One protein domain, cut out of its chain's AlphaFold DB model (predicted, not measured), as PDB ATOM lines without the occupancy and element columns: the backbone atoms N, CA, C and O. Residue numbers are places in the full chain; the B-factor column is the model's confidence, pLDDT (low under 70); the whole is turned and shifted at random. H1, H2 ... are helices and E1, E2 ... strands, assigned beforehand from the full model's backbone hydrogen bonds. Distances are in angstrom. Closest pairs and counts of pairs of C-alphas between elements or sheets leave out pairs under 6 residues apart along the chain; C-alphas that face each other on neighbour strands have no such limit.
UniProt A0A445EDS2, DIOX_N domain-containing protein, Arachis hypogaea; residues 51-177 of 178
ATOM      1  N   PHE A  51      18.461   3.625  48.418       82.00
ATOM      2  CA  PHE A  51      18.433   2.782  49.609       82.00
ATOM      3  C   PHE A  51      18.914   1.373  49.261       82.00
ATOM      4  O   PHE A  51      18.775   0.908  48.130       82.00
ATOM      5  N   LYS A  52      19.481   0.672  50.246       82.81
ATOM      6  CA  LYS A  52      19.835  -0.740  50.090       82.81
ATOM      7  C   LYS A  52      18.577  -1.594  50.229       82.81
ATOM      8  O   LYS A  52      17.804  -1.421  51.171       82.81
ATOM      9  N   ILE A  53      18.404  -2.524  49.303       82.19
ATOM     10  CA  ILE A  53      17.389  -3.566  49.360       82.19
ATOM     11  C   ILE A  53      18.098  -4.865  49.724       82.19
ATOM     12  O   ILE A  53      19.009  -5.306  49.024       82.19
ATOM     13  N   ILE A  54      17.666  -5.455  50.829       78.31
ATOM     14  CA  ILE A  54      18.095  -6.769  51.307       78.31
ATOM     15  C   ILE A  54      16.949  -7.762  51.134       78.31
ATOM     16  O   ILE A  54      15.790  -7.351  51.049       78.31
ATOM     17  N   ASN A  55      17.266  -9.059  51.127       66.31
ATOM     18  CA  ASN A  55      16.265 -10.129  51.087       66.31
ATOM     19  C   ASN A  55      15.325 -10.042  49.866       66.31
ATOM     20  O   ASN A  55      14.123 -10.295  49.955       66.31
ATOM     21  N   LEU A  56      15.870  -9.649  48.711       71.50
ATOM     22  CA  LEU A  56      15.177  -9.895  47.452       71.50
ATOM     23  C   LEU A  56      15.081 -11.405  47.243       71.50
ATOM     24  O   LEU A  56      15.968 -12.149  47.648       71.50
ATOM     25  N   THR A  57      14.052 -11.861  46.533       80.94
ATOM     26  CA  THR A  57      13.871 -13.275  46.147       80.94
ATOM     27  C   THR A  57      14.979 -13.793  45.206       80.94
ATOM     28  O   THR A  57      14.871 -14.882  44.654       80.94
ATOM     29  N   VAL A  58      16.041 -13.010  44.999       84.56
ATOM     30  CA  VAL A  58      17.228 -13.369  44.231       84.56
ATOM     31  C   VAL A  58      18.166 -14.167  45.142       84.56
ATOM     32  O   VAL A  58      18.640 -13.624  46.140       84.56
ATOM     33  N   PRO A  59      18.467 -15.436  44.818       89.25
ATOM     34  CA  PRO A  59      19.382 -16.245  45.614       89.25
ATOM     35  C   PRO A  59      20.789 -15.638  45.673       89.25
ATOM     36  O   PRO A  59      21.311 -15.171  44.660       89.25
ATOM     37  N   GLU A  60      21.445 -15.714  46.832       86.81
ATOM     38  CA  GLU A  60      22.822 -15.221  47.007       86.81
ATOM     39  C   GLU A  60      23.820 -15.881  46.053       86.81
ATOM     40  O   GLU A  60      24.716 -15.220  45.536       86.81
ATOM     41  N   ILE A  61      23.611 -17.164  45.750       90.06
ATOM     42  CA  ILE A  61      24.429 -17.914  44.791       90.06
ATOM     43  C   ILE A  61      24.363 -17.263  43.404       90.06
ATOM     44  O   ILE A  61      25.393 -17.024  42.786       90.06
ATOM     45  N   LEU A  62      23.165 -16.882  42.949       90.88
ATOM     46  CA  LEU A  62      22.996 -16.219  41.657       90.88
ATOM     47  C   LEU A  62      23.679 -14.845  41.642       90.88
ATOM     48  O   LEU A  62      24.320 -14.476  40.661       90.88
ATOM     49  N   MET A  63      23.578 -14.099  42.744       88.44
ATOM     50  CA  MET A  63      24.292 -12.834  42.911       88.44
ATOM     51  C   MET A  63      25.814 -13.018  42.830       88.44
ATOM     52  O   MET A  63      26.489 -12.205  42.195       88.44
ATOM     53  N   ALA A  64      26.359 -14.067  43.445       89.75
ATOM     54  CA  ALA A  64      27.782 -14.385  43.371       89.75
ATOM     55  C   ALA A  64      28.205 -14.763  41.941       89.75
ATOM     56  O   ALA A  64      29.183 -14.214  41.429       89.75
ATOM     57  N   ASP A  65      27.429 -15.608  41.263       93.00
ATOM     58  CA  ASP A  65      27.694 -16.017  39.880       93.00
ATOM     59  C   ASP A  65      27.687 -14.818  38.921       93.00
ATOM     60  O   ASP A  65      28.571 -14.690  38.070       93.00
ATOM     61  N   MET A  66      26.750 -13.878  39.096       90.81
ATOM     62  CA  MET A  66      26.712 -12.635  38.317       90.81
ATOM     63  C   MET A  66      28.005 -11.822  38.466       90.81
ATOM     64  O   MET A  66      28.542 -11.335  37.467       90.81
ATOM     65  N   LYS A  67      28.547 -11.718  39.687       87.44
ATOM     66  CA  LYS A  67      29.828 -11.036  39.948       87.44
ATOM     67  C   LYS A  67      30.999 -11.760  39.276       87.44
ATOM     68  O   LYS A  67      31.858 -11.108  38.683       87.44
ATOM     69  N   ILE A  68      31.016 -13.095  39.314       89.88
ATOM     70  CA  ILE A  68      32.048 -13.911  38.651       89.88
ATOM     71  C   ILE A  68      32.034 -13.669  37.139       89.88
ATOM     72  O   ILE A  68      33.082 -13.410  36.547       89.88
ATOM     73  N   VAL A  69      30.855 -13.687  36.515       90.38
ATOM     74  CA  VAL A  69      30.709 -13.439  35.072       90.38
ATOM     75  C   VAL A  69      31.134 -12.015  34.707       90.38
ATOM     76  O   VAL A  69      31.827 -11.823  33.706       90.38
ATOM     77  N   ALA A  70      30.776 -11.018  35.520       85.62
ATOM     78  CA  ALA A  70      31.202  -9.634  35.310       85.62
ATOM     79  C   ALA A  70      32.733  -9.490  35.376       85.62
ATOM     80  O   ALA A  70      33.327  -8.841  34.510       85.62
ATOM     81  N   LYS A  71      33.379 -10.146  36.348       84.31
ATOM     82  CA  LYS A  71      34.842 -10.179  36.475       84.31
ATOM     83  C   LYS A  71      35.501 -10.867  35.279       84.31
ATOM     84  O   LYS A  71      36.424 -10.309  34.694       84.31
ATOM     85  N   TYR A  72      34.983 -12.021  34.864       87.75
ATOM     86  CA  TYR A  72      35.483 -12.728  33.685       87.75
ATOM     87  C   TYR A  72      35.402 -11.853  32.427       87.75
ATOM     88  O   TYR A  72      36.380 -11.721  31.697       87.75
ATOM     89  N   LEU A  73      34.263 -11.185  32.204       84.19
ATOM     90  CA  LEU A  73      34.074 -10.261  31.084       84.19
ATOM     91  C   LEU A  73      35.061  -9.083  31.126       84.19
ATOM     92  O   LEU A  73      35.528  -8.640  30.076       84.19
ATOM     93  N   TYR A  74      35.383  -8.574  32.319       78.75
ATOM     94  CA  TYR A  74      36.377  -7.516  32.509       78.75
ATOM     95  C   TYR A  74      37.792  -7.974  32.120       78.75
ATOM     96  O   TYR A  74      38.495  -7.247  31.408       78.75
ATOM     97  N   GLU A  75      38.182  -9.180  32.540       83.75
ATOM     98  CA  GLU A  75      39.510  -9.775  32.326       83.75
ATOM     99  C   GLU A  75      39.768 -10.230  30.878       83.75
ATOM    100  O   GLU A  75      40.915 -10.488  30.514       83.75
ATOM    101  N   LEU A  76      38.743 -10.281  30.018       85.50
ATOM    102  CA  LEU A  76      38.927 -10.603  28.601       85.50
ATOM    103  C   LEU A  76      39.866  -9.605  27.888       85.50
ATOM    104  O   LEU A  76      39.892  -8.418  28.233       85.50
ATOM    105  N   PRO A  77      40.577 -10.039  26.826       86.94
ATOM    106  CA  PRO A  77      41.344  -9.151  25.952       86.94
ATOM    107  C   PRO A  77      40.506  -8.000  25.371       86.94
ATOM    108  O   PRO A  77      39.310  -8.149  25.088       86.94
ATOM    109  N   MET A  78      41.134  -6.837  25.170       81.75
ATOM    110  CA  MET A  78      40.470  -5.627  24.658       81.75
ATOM    111  C   MET A  78      39.865  -5.832  23.266       81.75
ATOM    112  O   MET A  78      38.808  -5.274  22.967       81.75
ATOM    113  N   GLU A  79      40.488  -6.672  22.443       84.38
ATOM    114  CA  GLU A  79      40.033  -7.044  21.106       84.38
ATOM    115  C   GLU A  79      38.645  -7.686  21.167       84.38
ATOM    116  O   GLU A  79      37.756  -7.297  20.415       84.38
ATOM    117  N   ILE A  80      38.431  -8.613  22.107       84.31
ATOM    118  CA  ILE A  80      37.146  -9.307  22.288       84.31
ATOM    119  C   ILE A  80      36.089  -8.336  22.822       84.31
ATOM    120  O   ILE A  80      34.946  -8.327  22.365       84.31
ATOM    121  N   LYS A  81      36.478  -7.465  23.757       79.62
ATOM    122  CA  LYS A  81      35.588  -6.454  24.346       79.62
ATOM    123  C   LYS A  81      35.074  -5.445  23.315       79.62
ATOM    124  O   LYS A  81      33.907  -5.066  23.371       79.62
ATOM    125  N   LYS A  82      35.909  -5.049  22.346       77.50
ATOM    126  CA  LYS A  82      35.560  -4.089  21.279       77.50
ATOM    127  C   LYS A  82      34.705  -4.674  20.157       77.50
ATOM    128  O   LYS A  82      34.059  -3.920  19.433       77.50
ATOM    129  N   GLN A  83      34.681  -5.997  20.004       79.00
ATOM    130  CA  GLN A  83      33.871  -6.654  18.974       79.00
ATOM    131  C   GLN A  83      32.367  -6.508  19.233       79.00
ATOM    132  O   GLN A  83      31.571  -6.552  18.295       79.00
ATOM    133  N   LYS A  84      31.958  -6.296  20.490       69.75
ATOM    134  CA  LYS A  84      30.554  -6.107  20.852       69.75
ATOM    135  C   LYS A  84      30.175  -4.632  20.782       69.75
ATOM    136  O   LYS A  84      30.365  -3.884  21.735       69.75
ATOM    137  N   LYS A  85      29.594  -4.218  19.654       65.94
ATOM    138  CA  LYS A  85      28.870  -2.943  19.572       65.94
ATOM    139  C   LYS A  85      27.472  -3.131  20.143       65.94
ATOM    140  O   LYS A  85      26.766  -4.064  19.767       65.94
ATOM    141  N   ALA A  86      27.082  -2.254  21.058       67.50
ATOM    142  CA  ALA A  86      25.722  -2.235  21.559       67.50
ATOM    143  C   ALA A  86      24.743  -1.895  20.428       67.50
ATOM    144  O   ALA A  86      25.016  -1.023  19.604       67.50
ATOM    145  N   VAL A  87      23.603  -2.588  20.397       73.00
ATOM    146  CA  VAL A  87      22.515  -2.319  19.438       73.00
ATOM    147  C   VAL A  87      21.923  -0.927  19.673       73.00
ATOM    148  O   VAL A  87      21.553  -0.235  18.730       73.00
ATOM    149  N   ILE A  88      21.870  -0.512  20.938       69.25
ATOM    150  CA  ILE A  88      21.438   0.817  21.360       69.25
ATOM    151  C   ILE A  88      22.703   1.617  21.690       69.25
ATOM    152  O   ILE A  88      23.498   1.147  22.514       69.25
ATOM    153  N   PRO A  89      22.910   2.801  21.082       64.88
ATOM    154  CA  PRO A  89      24.014   3.681  21.438       64.88
ATOM    155  C   PRO A  89      24.061   3.890  22.950       64.88
ATOM    156  O   PRO A  89      23.022   4.034  23.587       64.88
ATOM    157  N   GLU A  90      25.263   3.870  23.523       64.25
ATOM    158  CA  GLU A  90      25.496   4.128  24.950       64.25
ATOM    159  C   GLU A  90      24.937   3.104  25.955       64.25
ATOM    160  O   GLU A  90      25.216   3.242  27.150       64.25
ATOM    161  N   SER A  91      24.240   2.064  25.489       67.94
ATOM    162  CA  SER A  91      23.686   0.977  26.302       67.94
ATOM    163  C   SER A  91      24.611  -0.244  26.362       67.94
ATOM    164  O   SER A  91      25.498  -0.418  25.531       67.94
ATOM    165  N   GLY A  92      24.368  -1.138  27.320       72.38
ATOM    166  CA  GLY A  92      25.063  -2.418  27.426       72.38
ATOM    167  C   GLY A  92      26.509  -2.302  27.904       72.38
ATOM    168  O   GLY A  92      26.876  -1.404  28.660       72.38
ATOM    169  N   TYR A  93      27.333  -3.269  27.501       73.44
ATOM    170  CA  TYR A  93      28.719  -3.349  27.942       73.44
ATOM    171  C   TYR A  93      29.558  -2.199  27.370       73.44
ATOM    172  O   TYR A  93      29.722  -2.095  26.154       73.44
ATOM    173  N   ARG A  94      30.143  -1.376  28.248       67.44
ATOM    174  CA  ARG A  94      31.187  -0.414  27.875       67.44
ATOM    175  C   ARG A  94      32.554  -0.976  28.229       67.44
ATOM    176  O   ARG A  94      32.797  -1.361  29.372       67.44
ATOM    177  N   ALA A  95      33.443  -1.014  27.241       63.84
ATOM    178  CA  ALA A  95      34.799  -1.492  27.449       63.84
ATOM    179  C   ALA A  95      35.560  -0.584  28.447       63.84
ATOM    180  O   ALA A  95      35.354   0.633  28.434       63.84
ATOM    181  N   PRO A  96      36.470  -1.132  29.277       60.22
ATOM    182  CA  PRO A  96      37.119  -0.413  30.378       60.22
ATOM    183  C   PRO A  96      38.122   0.673  29.981       60.22
ATOM    184  O   PRO A  96      38.849   1.139  30.848       60.22
ATOM    185  N   GLU A  97      38.195   1.106  28.721       56.31
ATOM    186  CA  GLU A  97      39.101   2.202  28.320       56.31
ATOM    187  C   GLU A  97      38.828   3.491  29.117       56.31
ATOM    188  O   GLU A  97      39.709   4.328  29.266       56.31
ATOM    189  N   ILE A  98      37.623   3.595  29.688       52.97
ATOM    190  CA  ILE A  98      37.139   4.683  30.544       52.97
ATOM    191  C   ILE A  98      37.477   4.447  32.040       52.97
ATOM    192  O   ILE A  98      37.527   5.391  32.815       52.97
ATOM    193  N   TYR A  99      37.763   3.202  32.448       55.97
ATOM    194  CA  TYR A  99      38.027   2.774  33.833       55.97
ATOM    195  C   TYR A  99      39.303   1.919  33.891       55.97
ATOM    196  O   TYR A  99      39.267   0.697  34.081       55.97
ATOM    197  N   SER A 100      40.457   2.544  33.671       52.97
ATOM    198  CA  SER A 100      41.752   1.867  33.765       52.97
ATOM    199  C   SER A 100      42.221   1.850  35.222       52.97
ATOM    200  O   SER A 100      42.611   2.881  35.764       52.97
ATOM    201  N   PHE A 101      42.211   0.676  35.863       59.44
ATOM    202  CA  PHE A 101      42.754   0.462  37.216       59.44
ATOM    203  C   PHE A 101      44.286   0.375  37.214       59.44
ATOM    204  O   PHE A 101      44.875  -0.551  37.770       59.44
ATOM    205  N   ASN A 102      44.935   1.345  36.578       64.69
ATOM    206  CA  ASN A 102      46.377   1.500  36.674       64.69
ATOM    207  C   ASN A 102      46.710   2.214  37.991       64.69
ATOM    208  O   ASN A 102      45.910   3.038  38.442       64.69
ATOM    209  N   PRO A 103      47.882   1.953  38.600       64.94
ATOM    210  CA  PRO A 103      48.317   2.651  39.811       64.94
ATOM    211  C   PRO A 103      48.226   4.181  39.704       64.94
ATOM    212  O   PRO A 103      47.907   4.852  40.678       64.94
ATOM    213  N   GLU A 104      48.434   4.712  38.501       67.81
ATOM    214  CA  GLU A 104      48.384   6.140  38.165       67.81
ATOM    215  C   GLU A 104      46.980   6.757  38.256       67.81
ATOM    216  O   GLU A 104      46.845   7.954  38.485       67.81
ATOM    217  N   ASN A 105      45.930   5.943  38.124       65.00
ATOM    218  CA  ASN A 105      44.535   6.391  38.153       65.00
ATOM    219  C   ASN A 105      43.870   6.138  39.513       65.00
ATOM    220  O   ASN A 105      42.668   6.369  39.677       65.00
ATOM    221  N   ILE A 106      44.614   5.640  40.505       66.31
ATOM    222  CA  ILE A 106      44.091   5.448  41.858       66.31
ATOM    223  C   ILE A 106      43.753   6.820  42.453       66.31
ATOM    224  O   ILE A 106      44.588   7.717  42.490       66.31
ATOM    225  N   GLY A 107      42.512   6.981  42.919       67.44
ATOM    226  CA  GLY A 107      41.994   8.259  43.422       67.44
ATOM    227  C   GLY A 107      41.392   9.164  42.343       67.44
ATOM    228  O   GLY A 107      40.838  10.208  42.677       67.44
ATOM    229  N   SER A 108      41.448   8.765  41.068       69.12
ATOM    230  CA  SER A 108      40.696   9.438  40.007       69.12
ATOM    231  C   SER A 108      39.209   9.072  40.050       69.12
ATOM    232  O   SER A 108      38.809   8.002  40.520       69.12
ATOM    233  N   THR A 109      38.375   9.985  39.561       68.81
ATOM    234  CA  THR A 109      36.932   9.788  39.447       68.81
ATOM    235  C   THR A 109      36.624   8.728  38.389       68.81
ATOM    236  O   THR A 109      36.924   8.926  37.215       68.81
ATOM    237  N   GLY A 110      35.990   7.619  38.790       69.88
ATOM    238  CA  GLY A 110      35.606   6.554  37.860       69.88
ATOM    239  C   GLY A 110      34.491   6.982  36.904       69.88
ATOM    240  O   GLY A 110      34.577   6.761  35.704       69.88
ATOM    241  N   ALA A 111      33.447   7.627  37.425       74.31
ATOM    242  CA  ALA A 111      32.326   8.126  36.636       74.31
ATOM    243  C   ALA A 111      32.076   9.606  36.946       74.31
ATOM    244  O   ALA A 111      32.158   9.987  38.116       74.31
ATOM    245  N   PRO A 112      31.746  10.440  35.942       77.25
ATOM    246  CA  PRO A 112      31.425  11.840  36.180       77.25
ATOM    247  C   PRO A 112      30.265  11.973  37.169       77.25
ATOM    248  O   PRO A 112      29.406  11.097  37.272       77.25
ATOM    249  N   ILE A 113      30.227  13.094  37.882       81.81
ATOM    250  CA  ILE A 113      29.131  13.430  38.794       81.81
ATOM    251  C   ILE A 113      27.838  13.548  37.968       81.81
ATOM    252  O   ILE A 113      27.754  14.410  37.093       81.81
ATOM    253  N   HIS A 114      26.845  12.682  38.207       82.62
ATOM    254  CA  HIS A 114      25.629  12.608  37.384       82.62
ATOM    255  C   HIS A 114      24.437  12.001  38.131       82.62
ATOM    256  O   HIS A 114      24.623  11.167  39.016       82.62
ATOM    257  N   THR A 115      23.213  12.408  37.776       80.81
ATOM    258  CA  THR A 115      21.970  11.751  38.212       80.81
ATOM    259  C   THR A 115      21.514  10.730  37.175       80.81
ATOM    260  O   THR A 115      21.682  10.926  35.969       80.81
ATOM    261  N   ASP A 116      20.906   9.638  37.634       83.44
ATOM    262  CA  ASP A 116      20.303   8.641  36.754       83.44
ATOM    263  C   ASP A 116      19.085   9.245  36.064       83.44
ATOM    264  O   ASP A 116      18.119   9.641  36.713       83.44
ATOM    265  N   THR A 117      19.086   9.268  34.737       82.56
ATOM    266  CA  THR A 117      17.973   9.823  33.956       82.56
ATOM    267  C   THR A 117      16.753   8.896  33.913       82.56
ATOM    268  O   THR A 117      15.647   9.348  33.629       82.56
ATOM    269  N   GLY A 118      16.933   7.601  34.195       83.19
ATOM    270  CA  GLY A 118      15.897   6.569  34.100       83.19
ATOM    271  C   GLY A 118      14.850   6.585  35.223       83.19
ATOM    272  O   GLY A 118      14.679   7.559  35.953       83.19
ATOM    273  N   PHE A 119      14.111   5.477  35.360       85.06
ATOM    274  CA  PHE A 119      13.112   5.321  36.422       85.06
ATOM    275  C   PHE A 119      13.741   4.806  37.723       85.06
ATOM    276  O   PHE A 119      13.729   5.497  38.739       85.06
ATOM    277  N   ILE A 120      14.314   3.601  37.681       84.62
ATOM    278  CA  ILE A 120      15.002   2.946  38.798       84.62
ATOM    279  C   ILE A 120      16.262   2.266  38.262       84.62
ATOM    280  O   ILE A 120      16.208   1.615  37.219       84.62
ATOM    281  N   THR A 121      17.345   2.351  39.026       86.81
ATOM    282  CA  THR A 121      18.568   1.568  38.844       86.81
ATOM    283  C   THR A 121      18.734   0.625  40.029       86.81
ATOM    284  O   THR A 121      18.617   1.041  41.180       86.81
ATOM    285  N   LEU A 122      19.009  -0.650  39.753       88.44
ATOM    286  CA  LEU A 122      19.430  -1.625  40.758       88.44
ATOM    287  C   LEU A 122      20.904  -1.940  40.529       88.44
ATOM    288  O   LEU A 122      21.264  -2.561  39.531       88.44
ATOM    289  N   LEU A 123      21.750  -1.498  41.453       88.00
ATOM    290  CA  LEU A 123      23.191  -1.674  41.395       88.00
ATOM    291  C   LEU A 123      23.629  -2.754  42.384       88.00
ATOM    292  O   LEU A 123      23.407  -2.643  43.591       88.00
ATOM    293  N   GLN A 124      24.277  -3.792  41.864       88.69
ATOM    294  CA  GLN A 124      24.969  -4.785  42.674       88.69
ATOM    295  C   GLN A 124      26.415  -4.329  42.887       88.69
ATOM    296  O   GLN A 124      27.174  -4.212  41.930       88.69
ATOM    297  N   ASP A 125      26.773  -4.050  44.137       84.50
ATOM    298  CA  ASP A 125      28.101  -3.553  44.514       84.50
ATOM    299  C   ASP A 125      29.079  -4.710  44.808       84.50
ATOM    300  O   ASP A 125      28.661  -5.832  45.140       84.50
ATOM    301  N   ASP A 126      30.379  -4.441  44.707       80.88
ATOM    302  CA  ASP A 126      31.437  -5.332  45.177       80.88
ATOM    303  C   ASP A 126      31.619  -5.151  46.691       80.88
ATOM    304  O   ASP A 126      31.764  -4.055  47.216       80.88
ATOM    305  N   GLU A 127      31.624  -6.261  47.420       77.44
ATOM    306  CA  GLU A 127      31.744  -6.257  48.882       77.44
ATOM    307  C   GLU A 127      33.172  -5.957  49.345       77.44
ATOM    308  O   GLU A 127      33.383  -5.527  50.478       77.44
ATOM    309  N   ASN A 128      34.149  -6.157  48.459       75.62
ATOM    310  CA  ASN A 128      35.572  -6.012  48.744       75.62
ATOM    311  C   ASN A 128      36.146  -4.694  48.213       75.62
ATOM    312  O   ASN A 128      37.292  -4.351  48.517       75.62
ATOM    313  N   VAL A 129      35.381  -3.968  47.394       74.00
ATOM    314  CA  VAL A 129      35.829  -2.746  46.729       74.00
ATOM    315  C   VAL A 129      34.764  -1.672  46.894       74.00
ATOM    316  O   VAL A 129      33.759  -1.671  46.202       74.00
ATOM    317  N   GLY A 130      35.007  -0.737  47.812       74.62
ATOM    318  CA  GLY A 130      34.160   0.444  47.966       74.62
ATOM    319  C   GLY A 130      34.518   1.563  46.986       74.62
ATOM    320  O   GLY A 130      35.306   1.375  46.062       74.62
ATOM    321  N   GLY A 131      33.987   2.751  47.281       77.81
ATOM    322  CA  GLY A 131      34.262   4.030  46.615       77.81
ATOM    323  C   GLY A 131      33.062   4.584  45.835       77.81
ATOM    324  O   GLY A 131      33.159   5.606  45.159       77.81
ATOM    325  N   LEU A 132      31.923   3.900  45.924       81.56
ATOM    326  CA  LEU A 132      30.658   4.541  45.661       81.56
ATOM    327  C   LEU A 132      30.488   5.663  46.684       81.56
ATOM    328  O   LEU A 132      30.493   5.428  47.893       81.56
ATOM    329  N   GLU A 133      30.345   6.881  46.189       83.00
ATOM    330  CA  GLU A 133      30.120   8.067  47.000       83.00
ATOM    331  C   GLU A 133      28.822   8.744  46.596       83.00
ATOM    332  O   GLU A 133      28.393   8.680  45.443       83.00
ATOM    333  N   MET A 134      28.210   9.419  47.563       77.75
ATOM    334  CA  MET A 134      26.983  10.173  47.377       77.75
ATOM    335  C   MET A 134      27.175  11.595  47.851       77.75
ATOM    336  O   MET A 134      27.607  11.823  48.981       77.75
ATOM    337  N   MET A 135      26.761  12.550  47.028       77.56
ATOM    338  CA  MET A 135      26.653  13.938  47.451       77.56
ATOM    339  C   MET A 135      25.348  14.166  48.223       77.56
ATOM    340  O   MET A 135      24.276  13.731  47.792       77.56
ATOM    341  N   ASP A 136      25.429  14.845  49.365       72.56
ATOM    342  CA  ASP A 136      24.255  15.316  50.101       72.56
ATOM    343  C   ASP A 136      23.871  16.765  49.746       72.56
ATOM    344  O   ASP A 136      24.536  17.436  48.958       72.56
ATOM    345  N   HIS A 137      22.786  17.277  50.339       73.25
ATOM    346  CA  HIS A 137      22.323  18.652  50.101       73.25
ATOM    347  C   HIS A 137      23.328  19.732  50.530       73.25
ATOM    348  O   HIS A 137      23.207  20.874  50.099       73.25
ATOM    349  N   SER A 138      24.310  19.387  51.372       79.38
ATOM    350  CA  SER A 138      25.395  20.295  51.759       79.38
ATOM    351  C   SER A 138      26.576  20.265  50.785       79.38
ATOM    352  O   SER A 138      27.608  20.864  51.065       79.38
ATOM    353  N   SER A 139      26.420  19.603  49.632       78.31
ATOM    354  CA  SER A 139      27.471  19.416  48.622       78.31
ATOM    355  C   SER A 139      28.692  18.654  49.153       78.31
ATOM    356  O   SER A 139      29.800  18.831  48.656       78.31
ATOM    357  N   SER A 140      28.498  17.804  50.169       81.75
ATOM    358  CA  SER A 140      29.557  16.952  50.719       81.75
ATOM    359  C   SER A 140      29.417  15.517  50.220       81.75
ATOM    360  O   SER A 140      28.305  14.982  50.170       81.75
ATOM    361  N   PHE A 141      30.541  14.895  49.858       79.25
ATOM    362  CA  PHE A 141      30.589  13.500  49.423       79.25
ATOM    363  C   PHE A 141      30.696  12.563  50.624       79.25
ATOM    364  O   PHE A 141      31.502  12.773  51.533       79.25
ATOM    365  N   LYS A 142      29.855  11.528  50.635       82.00
ATOM    366  CA  LYS A 142      29.813  10.501  51.675       82.00
ATOM    367  C   LYS A 142      29.917   9.114  51.052       82.00
ATOM    368  O   LYS A 142      29.144   8.821  50.141       82.00
ATOM    369  N   PRO A 143      30.803   8.245  51.557       84.94
ATOM    370  CA  PRO A 143      30.920   6.888  51.048       84.94
ATOM    371  C   PRO A 143      29.656   6.081  51.355       84.94
ATOM    372  O   PRO A 143      29.080   6.181  52.444       84.94
ATOM    373  N   VAL A 144      29.250   5.242  50.405       83.62
ATOM    374  CA  VAL A 144      28.251   4.194  50.612       83.62
ATOM    375  C   VAL A 144      28.995   2.918  50.962       83.62
ATOM    376  O   VAL A 144      29.722   2.391  50.120       83.62
ATOM    377  N   PRO A 145      28.847   2.398  52.188       84.00
ATOM    378  CA  PRO A 145      29.470   1.135  52.528       84.00
ATOM    379  C   PRO A 145      28.832   0.003  51.704       84.00
ATOM    380  O   PRO A 145      27.595  -0.070  51.610       84.00
ATOM    381  N   PRO A 146      29.646  -0.902  51.136       82.00
ATOM    382  CA  PRO A 146      29.143  -2.147  50.582       82.00
ATOM    383  C   PRO A 146      28.371  -2.931  51.646       82.00
ATOM    384  O   PRO A 146      28.718  -2.925  52.828       82.00
ATOM    385  N   LEU A 147      27.305  -3.604  51.220       84.69
ATOM    386  CA  LEU A 147      26.503  -4.468  52.079       84.69
ATOM    387  C   LEU A 147      26.307  -5.806  51.353       84.69
ATOM    388  O   LEU A 147      25.655  -5.811  50.302       84.69
ATOM    389  N   PRO A 148      26.862  -6.914  51.875       85.75
ATOM    390  CA  PRO A 148      26.699  -8.236  51.280       85.75
ATOM    391  C   PRO A 148      25.236  -8.638  51.098       85.75
ATOM    392  O   PRO A 148      24.376  -8.266  51.899       85.75
ATOM    393  N   GLY A 149      24.955  -9.375  50.021       84.19
ATOM    394  CA  GLY A 149      23.608  -9.878  49.727       84.19
ATOM    395  C   GLY A 149      22.560  -8.788  49.461       84.19
ATOM    396  O   GLY A 149      21.364  -9.018  49.646       84.19
ATOM    397  N   SER A 150      22.988  -7.586  49.058       86.94
ATOM    398  CA  SER A 150      22.092  -6.451  48.828       86.94
ATOM    399  C   SER A 150      22.272  -5.818  47.451       86.94
ATOM    400  O   SER A 150      23.346  -5.872  46.848       86.94
ATOM    401  N   PHE A 151      21.219  -5.147  46.996       87.69
ATOM    402  CA  PHE A 151      21.273  -4.223  45.867       87.69
ATOM    403  C   PHE A 151      21.105  -2.798  46.372       87.69
ATOM    404  O   PHE A 151      20.311  -2.532  47.275       87.69
ATOM    405  N   LEU A 152      21.822  -1.858  45.774       87.19
ATOM    406  CA  LEU A 152      21.509  -0.449  45.910       87.19
ATOM    407  C   LEU A 152      20.437  -0.084  44.885       87.19
ATOM    408  O   LEU A 152      20.653  -0.210  43.685       87.19
ATOM    409  N   CYS A 153      19.286   0.367  45.362       87.12
ATOM    410  CA  CYS A 153      18.252   0.945  44.521       87.12
ATOM    411  C   CYS A 153      18.471   2.449  44.431       87.12
ATOM    412  O   CYS A 153      18.611   3.089  45.472       87.12
ATOM    413  N   ILE A 154      18.479   3.000  43.219       86.19
ATOM    414  CA  ILE A 154      18.554   4.435  42.940       86.19
ATOM    415  C   ILE A 154      17.308   4.822  42.140       86.19
ATOM    416  O   ILE A 154      16.960   4.175  41.157       86.19
ATOM    417  N   ILE A 155      16.628   5.881  42.562       84.19
ATOM    418  CA  ILE A 155      15.477   6.469  41.883       84.19
ATOM    419  C   ILE A 155      15.989   7.537  40.920       84.19
ATOM    420  O   ILE A 155      16.457   8.603  41.344       84.19
ATOM    421  N   GLY A 156      15.866   7.265  39.625       85.06
ATOM    422  CA  GLY A 156      16.243   8.199  38.572       85.06
ATOM    423  C   GLY A 156      15.230   9.330  38.389       85.06
ATOM    424  O   GLY A 156      14.197   9.384  39.060       85.06
ATOM    425  N   ASP A 157      15.562  10.297  37.541       85.00
ATOM    426  CA  ASP A 157      14.844  11.570  37.417       85.00
ATOM    427  C   ASP A 157      13.402  11.378  36.949       85.00
ATOM    428  O   ASP A 157      12.484  11.969  37.524       85.00
ATOM    429  N   VAL A 158      13.175  10.467  35.998       84.88
ATOM    430  CA  VAL A 158      11.818  10.084  35.580       84.88
ATOM    431  C   VAL A 158      11.064   9.434  36.742       84.88
ATOM    432  O   VAL A 158       9.908   9.771  36.997       84.88
ATOM    433  N   GLY A 159      11.723   8.544  37.488       81.25
ATOM    434  CA  GLY A 159      11.130   7.882  38.651       81.25
ATOM    435  C   GLY A 159      10.715   8.873  39.729       81.25
ATOM    436  O   GLY A 159       9.609   8.796  40.255       81.25
ATOM    437  N   HIS A 160      11.562   9.859  40.003       77.31
ATOM    438  CA  HIS A 160      11.294  10.898  40.987       77.31
ATOM    439  C   HIS A 160      10.071  11.746  40.608       77.31
ATOM    440  O   HIS A 160       9.192  11.957  41.445       77.31
ATOM    441  N   VAL A 161       9.963  12.164  39.340       78.69
ATOM    442  CA  VAL A 161       8.783  12.887  38.836       78.69
ATOM    443  C   VAL A 161       7.525  12.030  38.979       78.69
ATOM    444  O   VAL A 161       6.540  12.483  39.562       78.69
ATOM    445  N   CYS A 162       7.557  10.773  38.527       75.44
ATOM    446  CA  CYS A 162       6.405   9.874  38.604       75.44
ATOM    447  C   CYS A 162       5.963   9.594  40.046       75.44
ATOM    448  O   CYS A 162       4.767   9.632  40.335       75.44
ATOM    449  N   VAL A 163       6.904   9.333  40.959       69.88
ATOM    450  CA  VAL A 163       6.610   9.073  42.376       69.88
ATOM    451  C   VAL A 163       5.966  10.301  43.014       69.88
ATOM    452  O   VAL A 163       4.933  10.165  43.668       69.88
ATOM    453  N   ILE A 164       6.494  11.503  42.770       67.25
ATOM    454  CA  ILE A 164       5.895  12.746  43.277       67.25
ATOM    455  C   ILE A 164       4.495  12.955  42.697       67.25
ATOM    456  O   ILE A 164       3.574  13.280  43.450       67.25
ATOM    457  N   SER A 165       4.295  12.745  41.394       66.38
ATOM    458  CA  SER A 165       2.985  12.915  40.755       66.38
ATOM    459  C   SER A 165       1.944  11.924  41.281       66.38
ATOM    460  O   SER A 165       0.824  12.328  41.587       66.38
ATOM    461  N   ILE A 166       2.304  10.649  41.451       69.12
ATOM    462  CA  ILE A 166       1.407   9.619  41.999       69.12
ATOM    463  C   ILE A 166       1.061   9.931  43.458       69.12
ATOM    464  O   ILE A 166      -0.109   9.881  43.835       69.12
ATOM    465  N   LEU A 167       2.052  10.295  44.276       62.50
ATOM    466  CA  LEU A 167       1.828  10.641  45.680       62.50
ATOM    467  C   LEU A 167       0.992  11.916  45.836       62.50
ATOM    468  O   LEU A 167       0.125  11.966  46.710       62.50
ATOM    469  N   SER A 168       1.205  12.910  44.972       60.12
ATOM    470  CA  SER A 168       0.435  14.159  44.964       60.12
ATOM    471  C   SER A 168      -1.012  13.929  44.534       60.12
ATOM    472  O   SER A 168      -1.924  14.456  45.166       60.12
ATOM    473  N   ASN A 169      -1.246  13.108  43.505       61.38
ATOM    474  CA  ASN A 169      -2.598  12.747  43.066       61.38
ATOM    475  C   ASN A 169      -3.328  11.900  44.111       61.38
ATOM    476  O   ASN A 169      -4.507  12.122  44.368       61.38
ATOM    477  N   TRP A 170      -2.628  10.974  44.768       59.97
ATOM    478  CA  TRP A 170      -3.193  10.215  45.881       59.97
ATOM    479  C   TRP A 170      -3.581  11.126  47.054       59.97
ATOM    480  O   TRP A 170      -4.676  10.990  47.590       59.97
ATOM    481  N   ALA A 171      -2.731  12.092  47.423       55.12
ATOM    482  CA  ALA A 171      -3.034  13.048  48.488       55.12
ATOM    483  C   ALA A 171      -4.243  13.938  48.157       55.12
ATOM    484  O   ALA A 171      -5.096  14.130  49.020       55.12
ATOM    485  N   LYS A 172      -4.354  14.429  46.914       55.28
ATOM    486  CA  LYS A 172      -5.522  15.200  46.456       55.28
ATOM    487  C   LYS A 172      -6.807  14.382  46.535       55.28
ATOM    488  O   LYS A 172      -7.747  14.805  47.191       55.28
ATOM    489  N   ASN A 173      -6.799  13.168  45.986       57.72
ATOM    490  CA  ASN A 173      -7.979  12.308  45.988       57.72
ATOM    491  C   ASN A 173      -8.422  11.923  47.409       57.72
ATOM    492  O   ASN A 173      -9.613  11.821  47.663       57.72
ATOM    493  N   VAL A 174      -7.499  11.736  48.358       55.50
ATOM    494  CA  VAL A 174      -7.851  11.442  49.761       55.50
ATOM    495  C   VAL A 174      -8.412  12.671  50.493       55.50
ATOM    496  O   VAL A 174      -9.277  12.517  51.354       55.50
ATOM    497  N   LEU A 175      -7.944  13.879  50.167       48.28
ATOM    498  CA  LEU A 175      -8.427  15.127  50.773       48.28
ATOM    499  C   LEU A 175      -9.764  15.596  50.187       48.28
ATOM    500  O   LEU A 175     -10.553  16.186  50.910       48.28
ATOM    501  N   GLU A 176     -10.033  15.308  48.915       48.22
ATOM    502  CA  GLU A 176     -11.300  15.630  48.238       48.22
ATOM    503  C   GLU A 176     -12.407  14.591  48.504       48.22
ATOM    504  O   GLU A 176     -13.569  14.835  48.194       48.22
ATOM    505  N   SER A 177     -12.061  13.439  49.094       47.16
ATOM    506  CA  SER A 177     -13.008  12.373  49.465       47.16
ATOM    507  C   SER A 177     -13.520  12.458  50.915       47.16
ATOM    508  O   SER A 177     -14.139  11.497  51.376       47.16
TER     509      SER A 177
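What this domain is: This is residues 51 to 177 of the 178 residues of the protein "DIOX_N domain-containing protein" of Arachis hypogaea (UniProt A0A445EDS2). A loosely built body around a small three-stranded sheet, E1 E5 E2, has a long helical arm at one end, where residues 164 to 177, mostly in H3, stick out, and the short helix H2 toward the other end. H1 leads away from the sheet to H2, a long stretch with no named element, residues 84 to 119, returns to the sheet, and the small hairpin E3 and E4 is set apart from it. The printed part has 127 residues, with three named helices and five named strands in the order E1 H1 H2 E2 E3 E4 E5 H3; both sheets are antiparallel. The class is mixed, helices and strands, with under half of the residues in named elements. The whole is loose, with a radius of gyration of the C-alphas of 18.6 A, and elongated, spanning 63 by 35 by 32 A.

How they stand to each other: The sheet begins with edge strand E1, residues 51 to 54, beside inner strand E5, residues 150 to 155; they are antiparallel at 146 degrees, with N 53 and O 151 2.8 A apart. E5 is antiparallel to edge strand E2, residues 120 to 124, at 154 degrees, with N 121 and O 154 2.8 A apart. H1, residues 60 to 75, only grazes the sheet with residues 60 to 67. H2, residues 78 to 83, is not on the sheet; it is close to H1 but not clearly touching, about perpendicular at 78 degrees, the closest C-alphas being those of Leu 73 and Lys 81, 7.9 A apart. E1, H1, H2 and E2 make a split strand-helix-strand unit, two strands running the same way with E5 between them; its crossover is left-handed. E3, residues 133 to 135, and E4, residues 141 to 143, form an antiparallel hairpin, with N 134 and O 142 2.8 A apart; both are apart from E1, E2 and E5. H3, residues 157 to 176, only grazes the sheet with residues 157 to 163; the closest C-alphas of E2 and H3, Ile 120 and Gly 159, are 6.3 A apart. In H1, H2 and H3 every O i to N i+4 pair is within hydrogen-bond range.

Where its parts are: E1 begins at C-alpha 51 (18.433, 2.782, 49.609). H1 is 22.9 A long, E2 13.2 A and E5 16.1 A. H3 is 28.6 A long and ends at C-alpha 176 (-11.300, 15.630, 48.238).

The domain as a whole: The C-alphas farthest apart, Glu 79 and Ser 177, are 63.2 A apart. The printed part has no cut, and the link from H2 to E2, 36 residues, is long. Mean pLDDT of the printed part is 76.2; residues 94 to 110 and 163 to 177 are among those under 70.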